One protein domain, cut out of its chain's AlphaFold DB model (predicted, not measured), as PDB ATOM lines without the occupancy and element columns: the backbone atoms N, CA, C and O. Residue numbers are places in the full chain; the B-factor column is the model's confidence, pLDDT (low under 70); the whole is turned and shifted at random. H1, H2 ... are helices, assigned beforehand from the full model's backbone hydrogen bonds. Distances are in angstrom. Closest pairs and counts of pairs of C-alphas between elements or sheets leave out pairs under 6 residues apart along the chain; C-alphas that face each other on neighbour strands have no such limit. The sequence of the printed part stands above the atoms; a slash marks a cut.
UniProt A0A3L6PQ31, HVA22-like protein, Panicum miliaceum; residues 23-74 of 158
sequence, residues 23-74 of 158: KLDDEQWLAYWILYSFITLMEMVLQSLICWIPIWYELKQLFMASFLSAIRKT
ATOM      1  N   LYS A  23      48.209 107.610  75.724       59.53
ATOM      2  CA  LYS A  23      48.857 107.592  74.398       59.53
ATOM      3  C   LYS A  23      48.983 106.170  73.839       59.53
ATOM      4  O   LYS A  23      49.172 106.008  72.643       59.53
ATOM      5  N   LEU A  24      48.867 105.164  74.711       59.72
ATOM      6  CA  LEU A  24      48.959 103.750  74.372       59.72
ATOM      7  C   LEU A  24      47.801 103.301  73.474       59.72
ATOM      8  O   LEU A  24      47.982 102.342  72.738       59.72
ATOM      9  N   ASP A  25      46.642 103.963  73.511       66.81
ATOM     10  CA  ASP A  25      45.482 103.585  72.697       66.81
ATOM     11  C   ASP A  25      45.670 104.009  71.233       66.81
ATOM     12  O   ASP A  25      45.565 103.175  70.330       66.81
ATOM     13  N   ASP A  26      46.063 105.267  70.994       73.44
ATOM     14  CA  ASP A  26      46.479 105.746  69.667       73.44
ATOM     15  C   ASP A  26      47.684 104.945  69.139       73.44
ATOM     16  O   ASP A  26      47.724 104.550  67.971       73.44
ATOM     17  N   GLU A  27      48.662 104.663  70.008       73.12
ATOM     18  CA  GLU A  27      49.863 103.893  69.676       73.12
ATOM     19  C   GLU A  27      49.533 102.426  69.346       73.12
ATOM     20  O   GLU A  27      50.103 101.881  68.404       73.12
ATOM     21  N   GLN A  28      48.567 101.797  70.029       75.50
ATOM     22  CA  GLN A  28      48.097 100.441  69.710       75.50
ATOM     23  C   GLN A  28      47.308 100.386  68.399       75.50
ATOM     24  O   GLN A  28      47.546  99.479  67.601       75.50
ATOM     25  N   TRP A  29      46.421 101.350  68.128       81.56
ATOM     26  CA  TRP A  29      45.724 101.422  66.840       81.56
ATOM     27  C   TRP A  29      46.702 101.659  65.684       81.56
ATOM     28  O   TRP A  29      46.631 100.971  64.664       81.56
ATOM     29  N   LEU A  30      47.658 102.578  65.839       82.19
ATOM     30  CA  LEU A  30      48.673 102.841  64.820       82.19
ATOM     31  C   LEU A  30      49.616 101.640  64.628       82.19
ATOM     32  O   LEU A  30      49.903 101.265  63.489       82.19
ATOM     33  N   ALA A  31      50.046 100.988  65.711       85.25
ATOM     34  CA  ALA A  31      50.846  99.768  65.648       85.25
ATOM     35  C   ALA A  31      50.086  98.607  64.991       85.25
ATOM     36  O   ALA A  31      50.693  97.861  64.226       85.25
ATOM     37  N   TYR A  32      48.773  98.474  65.218       80.31
ATOM     38  CA  TYR A  32      47.926  97.506  64.515       80.31
ATOM     39  C   TYR A  32      47.916  97.762  63.002       80.31
ATOM     40  O   TYR A  32      48.209  96.844  62.236       80.31
ATOM     41  N   TRP A  33      47.661  99.000  62.559       88.06
ATOM     42  CA  TRP A  33      47.653  99.340  61.129       88.06
ATOM     43  C   TRP A  33      49.010  99.106  60.455       88.06
ATOM     44  O   TRP A  33      49.064  98.569  59.344       88.06
ATOM     45  N   ILE A  34      50.108  99.461  61.129       85.12
ATOM     46  CA  ILE A  34      51.473  99.228  60.640       85.12
ATOM     47  C   ILE A  34      51.773  97.726  60.582       85.12
ATOM     48  O   ILE A  34      52.223  97.244  59.546       85.12
ATOM     49  N   LEU A  35      51.496  96.970  61.650       85.81
ATOM     50  CA  LEU A  35      51.772  95.533  61.722       85.81
ATOM     51  C   LEU A  35      50.944  94.738  60.706       85.81
ATOM     52  O   LEU A  35      51.495  93.870  60.036       85.81
ATOM     53  N   TYR A  36      49.657  95.055  60.544       83.38
ATOM     54  CA  TYR A  36      48.789  94.438  59.539       83.38
ATOM     55  C   TYR A  36      49.341  94.661  58.125       83.38
ATOM     56  O   TYR A  36      49.607  93.701  57.400       83.38
ATOM     57  N   SER A  37      49.626  95.921  57.777       92.75
ATOM     58  CA  SER A  37      50.208  96.285  56.478       92.75
ATOM     59  C   SER A  37      51.558  95.597  56.243       92.75
ATOM     60  O   SER A  37      51.823  95.101  55.150       92.75
ATOM     61  N   PHE A  38      52.409  95.528  57.270       84.75
ATOM     62  CA  PHE A  38      53.732  94.912  57.187       84.75
ATOM     63  C   PHE A  38      53.669  93.383  57.069       84.75
ATOM     64  O   PHE A  38      54.500  92.810  56.370       84.75
ATOM     65  N   ILE A  39      52.682  92.720  57.683       82.94
ATOM     66  CA  ILE A  39      52.440  91.279  57.514       82.94
ATOM     67  C   ILE A  39      52.015  90.979  56.073       82.94
ATOM     68  O   ILE A  39      52.626  90.120  55.443       82.94
ATOM     69  N   THR A  40      51.045  91.712  55.516       85.44
ATOM     70  CA  THR A  40      50.598  91.507  54.125       85.44
ATOM     71  C   THR A  40      51.698  91.827  53.107       85.44
ATOM     72  O   THR A  40      51.874  91.093  52.135       85.44
ATOM     73  N   LEU A  41      52.491  92.880  53.339       84.06
ATOM     74  CA  LEU A  41      53.668  93.179  52.516       84.06
ATOM     75  C   LEU A  41      54.733  92.082  52.629       84.06
ATOM     76  O   LEU A  41      55.262  91.652  51.606       84.06
ATOM     77  N   MET A  42      55.016  91.591  53.841       77.75
ATOM     78  CA  MET A  42      55.923  90.460  54.039       77.75
ATOM     79  C   MET A  42      55.421  89.212  53.323       77.75
ATOM     80  O   MET A  42      56.219  88.585  52.650       77.75
ATOM     81  N   GLU A  43      54.141  88.854  53.388       78.12
ATOM     82  CA  GLU A  43      53.606  87.658  52.720       78.12
ATOM     83  C   GLU A  43      53.876  87.670  51.201       78.12
ATOM     84  O   GLU A  43      54.396  86.697  50.651       78.12
ATOM     85  N   MET A  44      53.654  88.811  50.540       78.75
ATOM     86  CA  MET A  44      53.951  88.996  49.111       78.75
ATOM     87  C   MET A  44      55.461  89.006  48.810       78.75
ATOM     88  O   MET A  44      55.923  88.393  47.843       78.75
ATOM     89  N   VAL A  45      56.250  89.698  49.639       75.62
ATOM     90  CA  VAL A  45      57.708  89.828  49.470       75.62
ATOM     91  C   VAL A  45      58.426  88.505  49.751       75.62
ATOM     92  O   VAL A  45      59.348  88.150  49.021       75.62
ATOM     93  N   LEU A  46      57.971  87.727  50.736       68.81
ATOM     94  CA  LEU A  46      58.415  86.360  51.019       68.81
ATOM     95  C   LEU A  46      58.257  85.477  49.790       68.81
ATOM     96  O   LEU A  46      59.231  84.851  49.389       68.81
ATOM     97  N   GLN A  47      57.074  85.480  49.167       66.94
ATOM     98  CA  GLN A  47      56.783  84.674  47.979       66.94
ATOM     99  C   GLN A  47      57.799  84.926  46.848       66.94
ATOM    100  O   GLN A  47      58.201  83.998  46.152       66.94
ATOM    101  N   SER A  48      58.255  86.176  46.703       71.12
ATOM    102  CA  SER A  48      59.257  86.577  45.705       71.12
ATOM    103  C   SER A  48      60.705  86.301  46.145       71.12
ATOM    104  O   SER A  48      61.525  85.884  45.328       71.12
ATOM    105  N   LEU A  49      61.042  86.500  47.425       64.31
ATOM    106  CA  LEU A  49      62.392  86.273  47.962       64.31
ATOM    107  C   LEU A  49      62.736  84.784  48.139       64.31
ATOM    108  O   LEU A  49      63.912  84.420  48.049       64.31
ATOM    109  N   ILE A  50      61.741  83.916  48.359       60.78
ATOM    110  CA  ILE A  50      61.953  82.475  48.578       60.78
ATOM    111  C   ILE A  50      62.578  81.782  47.359       60.78
ATOM    112  O   ILE A  50      63.314  80.810  47.519       60.78
ATOM    113  N   CYS A  51      62.354  82.315  46.154       60.09
ATOM    114  CA  CYS A  51      62.963  81.830  44.915       60.09
ATOM    115  C   CYS A  51      64.465  82.146  44.788       60.09
ATOM    116  O   CYS A  51      65.090  81.660  43.848       60.09
ATOM    117  N   TRP A  52      65.047  82.961  45.680       61.72
ATOM    118  CA  TRP A  52      66.430  83.441  45.546       61.72
ATOM    119  C   TRP A  52      67.378  82.962  46.659       61.72
ATOM    120  O   TRP A  52      68.533  82.659  46.367       61.72
ATOM    121  N   ILE A  53      66.941  82.888  47.930       58.28
ATOM    122  CA  ILE A  53      67.838  82.605  49.075       58.28
ATOM    123  C   ILE A  53      67.210  81.641  50.116       58.28
ATOM    124  O   ILE A  53      66.180  81.968  50.706       58.28
ATOM    125  N   PRO A  54      67.871  80.511  50.467       62.31
ATOM    126  CA  PRO A  54      67.362  79.527  51.439       62.31
ATOM    127  C   PRO A  54      67.591  79.878  52.927       62.31
ATOM    128  O   PRO A  54      67.211  79.109  53.804       62.31
ATOM    129  N   ILE A  55      68.180  81.036  53.249       59.91
ATOM    130  CA  ILE A  55      68.502  81.483  54.631       59.91
ATOM    131  C   ILE A  55      67.241  81.900  55.434       59.91
ATOM    132  O   ILE A  55      67.306  82.226  56.618       59.91
ATOM    133  N   TRP A  56      66.059  81.884  54.813       61.28
ATOM    134  CA  TRP A  56      64.866  82.568  55.326       61.28
ATOM    135  C   TRP A  56      64.320  82.058  56.681       61.28
ATOM    136  O   TRP A  56      63.647  82.806  57.397       61.28
ATOM    137  N   TYR A  57      64.634  80.820  57.079       58.53
ATOM    138  CA  TYR A  57      64.146  80.235  58.336       58.53
ATOM    139  C   TYR A  57      64.662  80.978  59.584       58.53
ATOM    140  O   TYR A  57      63.889  81.239  60.507       58.53
ATOM    141  N   GLU A  58      65.931  81.400  59.568       65.25
ATOM    142  CA  GLU A  58      66.585  82.110  60.678       65.25
ATOM    143  C   GLU A  58      65.899  83.446  60.979       65.25
ATOM    144  O   GLU A  58      65.558  83.742  62.122       65.25
ATOM    145  N   LEU A  59      65.615  84.246  59.944       71.00
ATOM    146  CA  LEU A  59      64.959  85.548  60.105       71.00
ATOM    147  C   LEU A  59      63.523  85.405  60.624       71.00
ATOM    148  O   LEU A  59      63.103  86.179  61.489       71.00
ATOM    149  N   LYS A  60      62.785  84.383  60.164       68.38
ATOM    150  CA  LYS A  60      61.445  84.068  60.681       68.38
ATOM    151  C   LYS A  60      61.493  83.703  62.167       68.38
ATOM    152  O   LYS A  60      60.671  84.199  62.942       68.38
ATOM    153  N   GLN A  61      62.452  82.867  62.572       70.44
ATOM    154  CA  GLN A  61      62.631  82.486  63.973       70.44
ATOM    155  C   GLN A  61      63.079  83.667  64.840       70.44
ATOM    156  O   GLN A  61      62.486  83.884  65.894       70.44
ATOM    157  N   LEU A  62      64.046  84.472  64.396       78.75
ATOM    158  CA  LEU A  62      64.534  85.645  65.129       78.75
ATOM    159  C   LEU A  62      63.441  86.700  65.340       78.75
ATOM    160  O   LEU A  62      63.319  87.229  66.448       78.75
ATOM    161  N   PHE A  63      62.616  86.982  64.326       75.56
ATOM    162  CA  PHE A  63      61.517  87.945  64.454       75.56
ATOM    163  C   PHE A  63      60.431  87.435  65.413       75.56
ATOM    164  O   PHE A  63      60.062  88.136  66.355       75.56
ATOM    165  N   MET A  64      59.985  86.182  65.250       76.44
ATOM    166  CA  MET A  64      58.982  85.573  66.135       76.44
ATOM    167  C   MET A  64      59.484  85.412  67.575       76.44
ATOM    168  O   MET A  64      58.748  85.711  68.513       76.44
ATOM    169  N   ALA A  65      60.739  85.004  67.779       78.75
ATOM    170  CA  ALA A  65      61.336  84.886  69.108       78.75
ATOM    171  C   ALA A  65      61.504  86.254  69.785       78.75
ATOM    172  O   ALA A  65      61.240  86.380  70.982       78.75
ATOM    173  N   SER A  66      61.881  87.294  69.033       73.62
ATOM    174  CA  SER A  66      61.974  88.668  69.548       73.62
ATOM    175  C   SER A  66      60.601  89.216  69.946       73.62
ATOM    176  O   SER A  66      60.450  89.746  71.046       73.62
ATOM    177  N   PHE A  67      59.584  89.018  69.104       78.12
ATOM    178  CA  PHE A  67      58.208  89.443  69.368       78.12
ATOM    179  C   PHE A  67      57.597  88.700  70.569       78.12
ATOM    180  O   PHE A  67      57.068  89.326  71.487       78.12
ATOM    181  N   LEU A  68      57.771  87.376  70.649       77.75
ATOM    182  CA  LEU A  68      57.345  86.565  71.795       77.75
ATOM    183  C   LEU A  68      58.099  86.937  73.087       77.75
ATOM    184  O   LEU A  68      57.510  86.949  74.168       77.75
ATOM    185  N   SER A  69      59.387  87.281  72.992       76.31
ATOM    186  CA  SER A  69      60.190  87.770  74.121       76.31
ATOM    187  C   SER A  69      59.707  89.138  74.617       76.31
ATOM    188  O   SER A  69      59.618  89.348  75.829       76.31
ATOM    189  N   ALA A  70      59.326  90.042  73.709       75.62
ATOM    190  CA  ALA A  70      58.710  91.323  74.046       75.62
ATOM    191  C   ALA A  70      57.345  91.130  74.730       75.62
ATOM    192  O   ALA A  70      57.155  91.611  75.844       75.62
ATOM    193  N   ILE A  71      56.444  90.330  74.149       76.50
ATOM    194  CA  ILE A  71      55.135  90.004  74.744       76.50
ATOM    195  C   ILE A  71      55.298  89.378  76.139       76.50
ATOM    196  O   ILE A  71      54.621  89.778  77.087       76.50
ATOM    197  N   ARG A  72      56.251  88.450  76.316       73.81
ATOM    198  CA  ARG A  72      56.525  87.821  77.619       73.81
ATOM    199  C   ARG A  72      57.137  88.784  78.648       73.81
ATOM    200  O   ARG A  72      56.994  88.542  79.843       73.81
ATOM    201  N   LYS A  73      57.786  89.875  78.221       59.31
ATOM    202  CA  LYS A  73      58.168  90.987  79.112       59.31
ATOM    203  C   LYS A  73      56.945  91.821  79.505       59.31
ATOM    204  O   LYS A  73      56.806  92.134  80.679       59.31
ATOM    205  N   THR A  74      56.045  92.116  78.566       60.09
ATOM    206  CA  THR A  74      54.828  92.913  78.811       60.09
ATOM    207  C   THR A  74      53.838  92.223  79.757       60.09
ATOM    208  O   THR A  74      53.283  92.880  80.630       60.09
TER     209      THR A  74
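AT A GLANCE: This is residues 23 to 74 of the 158 residues of the protein "HVA22-like protein" of Panicum miliaceum (UniProt A0A3L6PQ31). Two long helices make an open, flat U: H1 runs out, a loop turns the chain, and H2 folds back with a gap between the arms. The printed part has 52 residues, with two named helices in the order H1, H2 and no named strand; the class is all helix. The whole is loose, with a radius of gyration of the C-alphas of 13.8 A and spans of 41 by 23 by 8 A.

HOW THE PARTS SIT: Start with H1, residues 23 to 49, which has a kink of 26 degrees near residue 43. Six residues then form a short link to H2, residues 56 to 74. H1 and H2 are apart, with no C-alpha of the one within 8 A of the other. In H1 and H2 every O i to N i+4 pair is within hydrogen-bond range.

IN THESE COORDINATES: Find C-alpha 23 at (48.857, 107.592, 74.398); from there H1 runs 36.6 A to C-alpha 49. H2 runs 27.6 A from C-alpha 56 at (64.866, 82.568, 55.326) to C-alpha 74 at (54.828, 92.913, 78.811).

THE WHOLE: The C-alphas farthest apart are those of Lys 23 and Cys 51, at 41.6 A. The printed part has no cut. Its mean pLDDT is 73.3; look for values under 70 at 18 residues, among them 49 to 58.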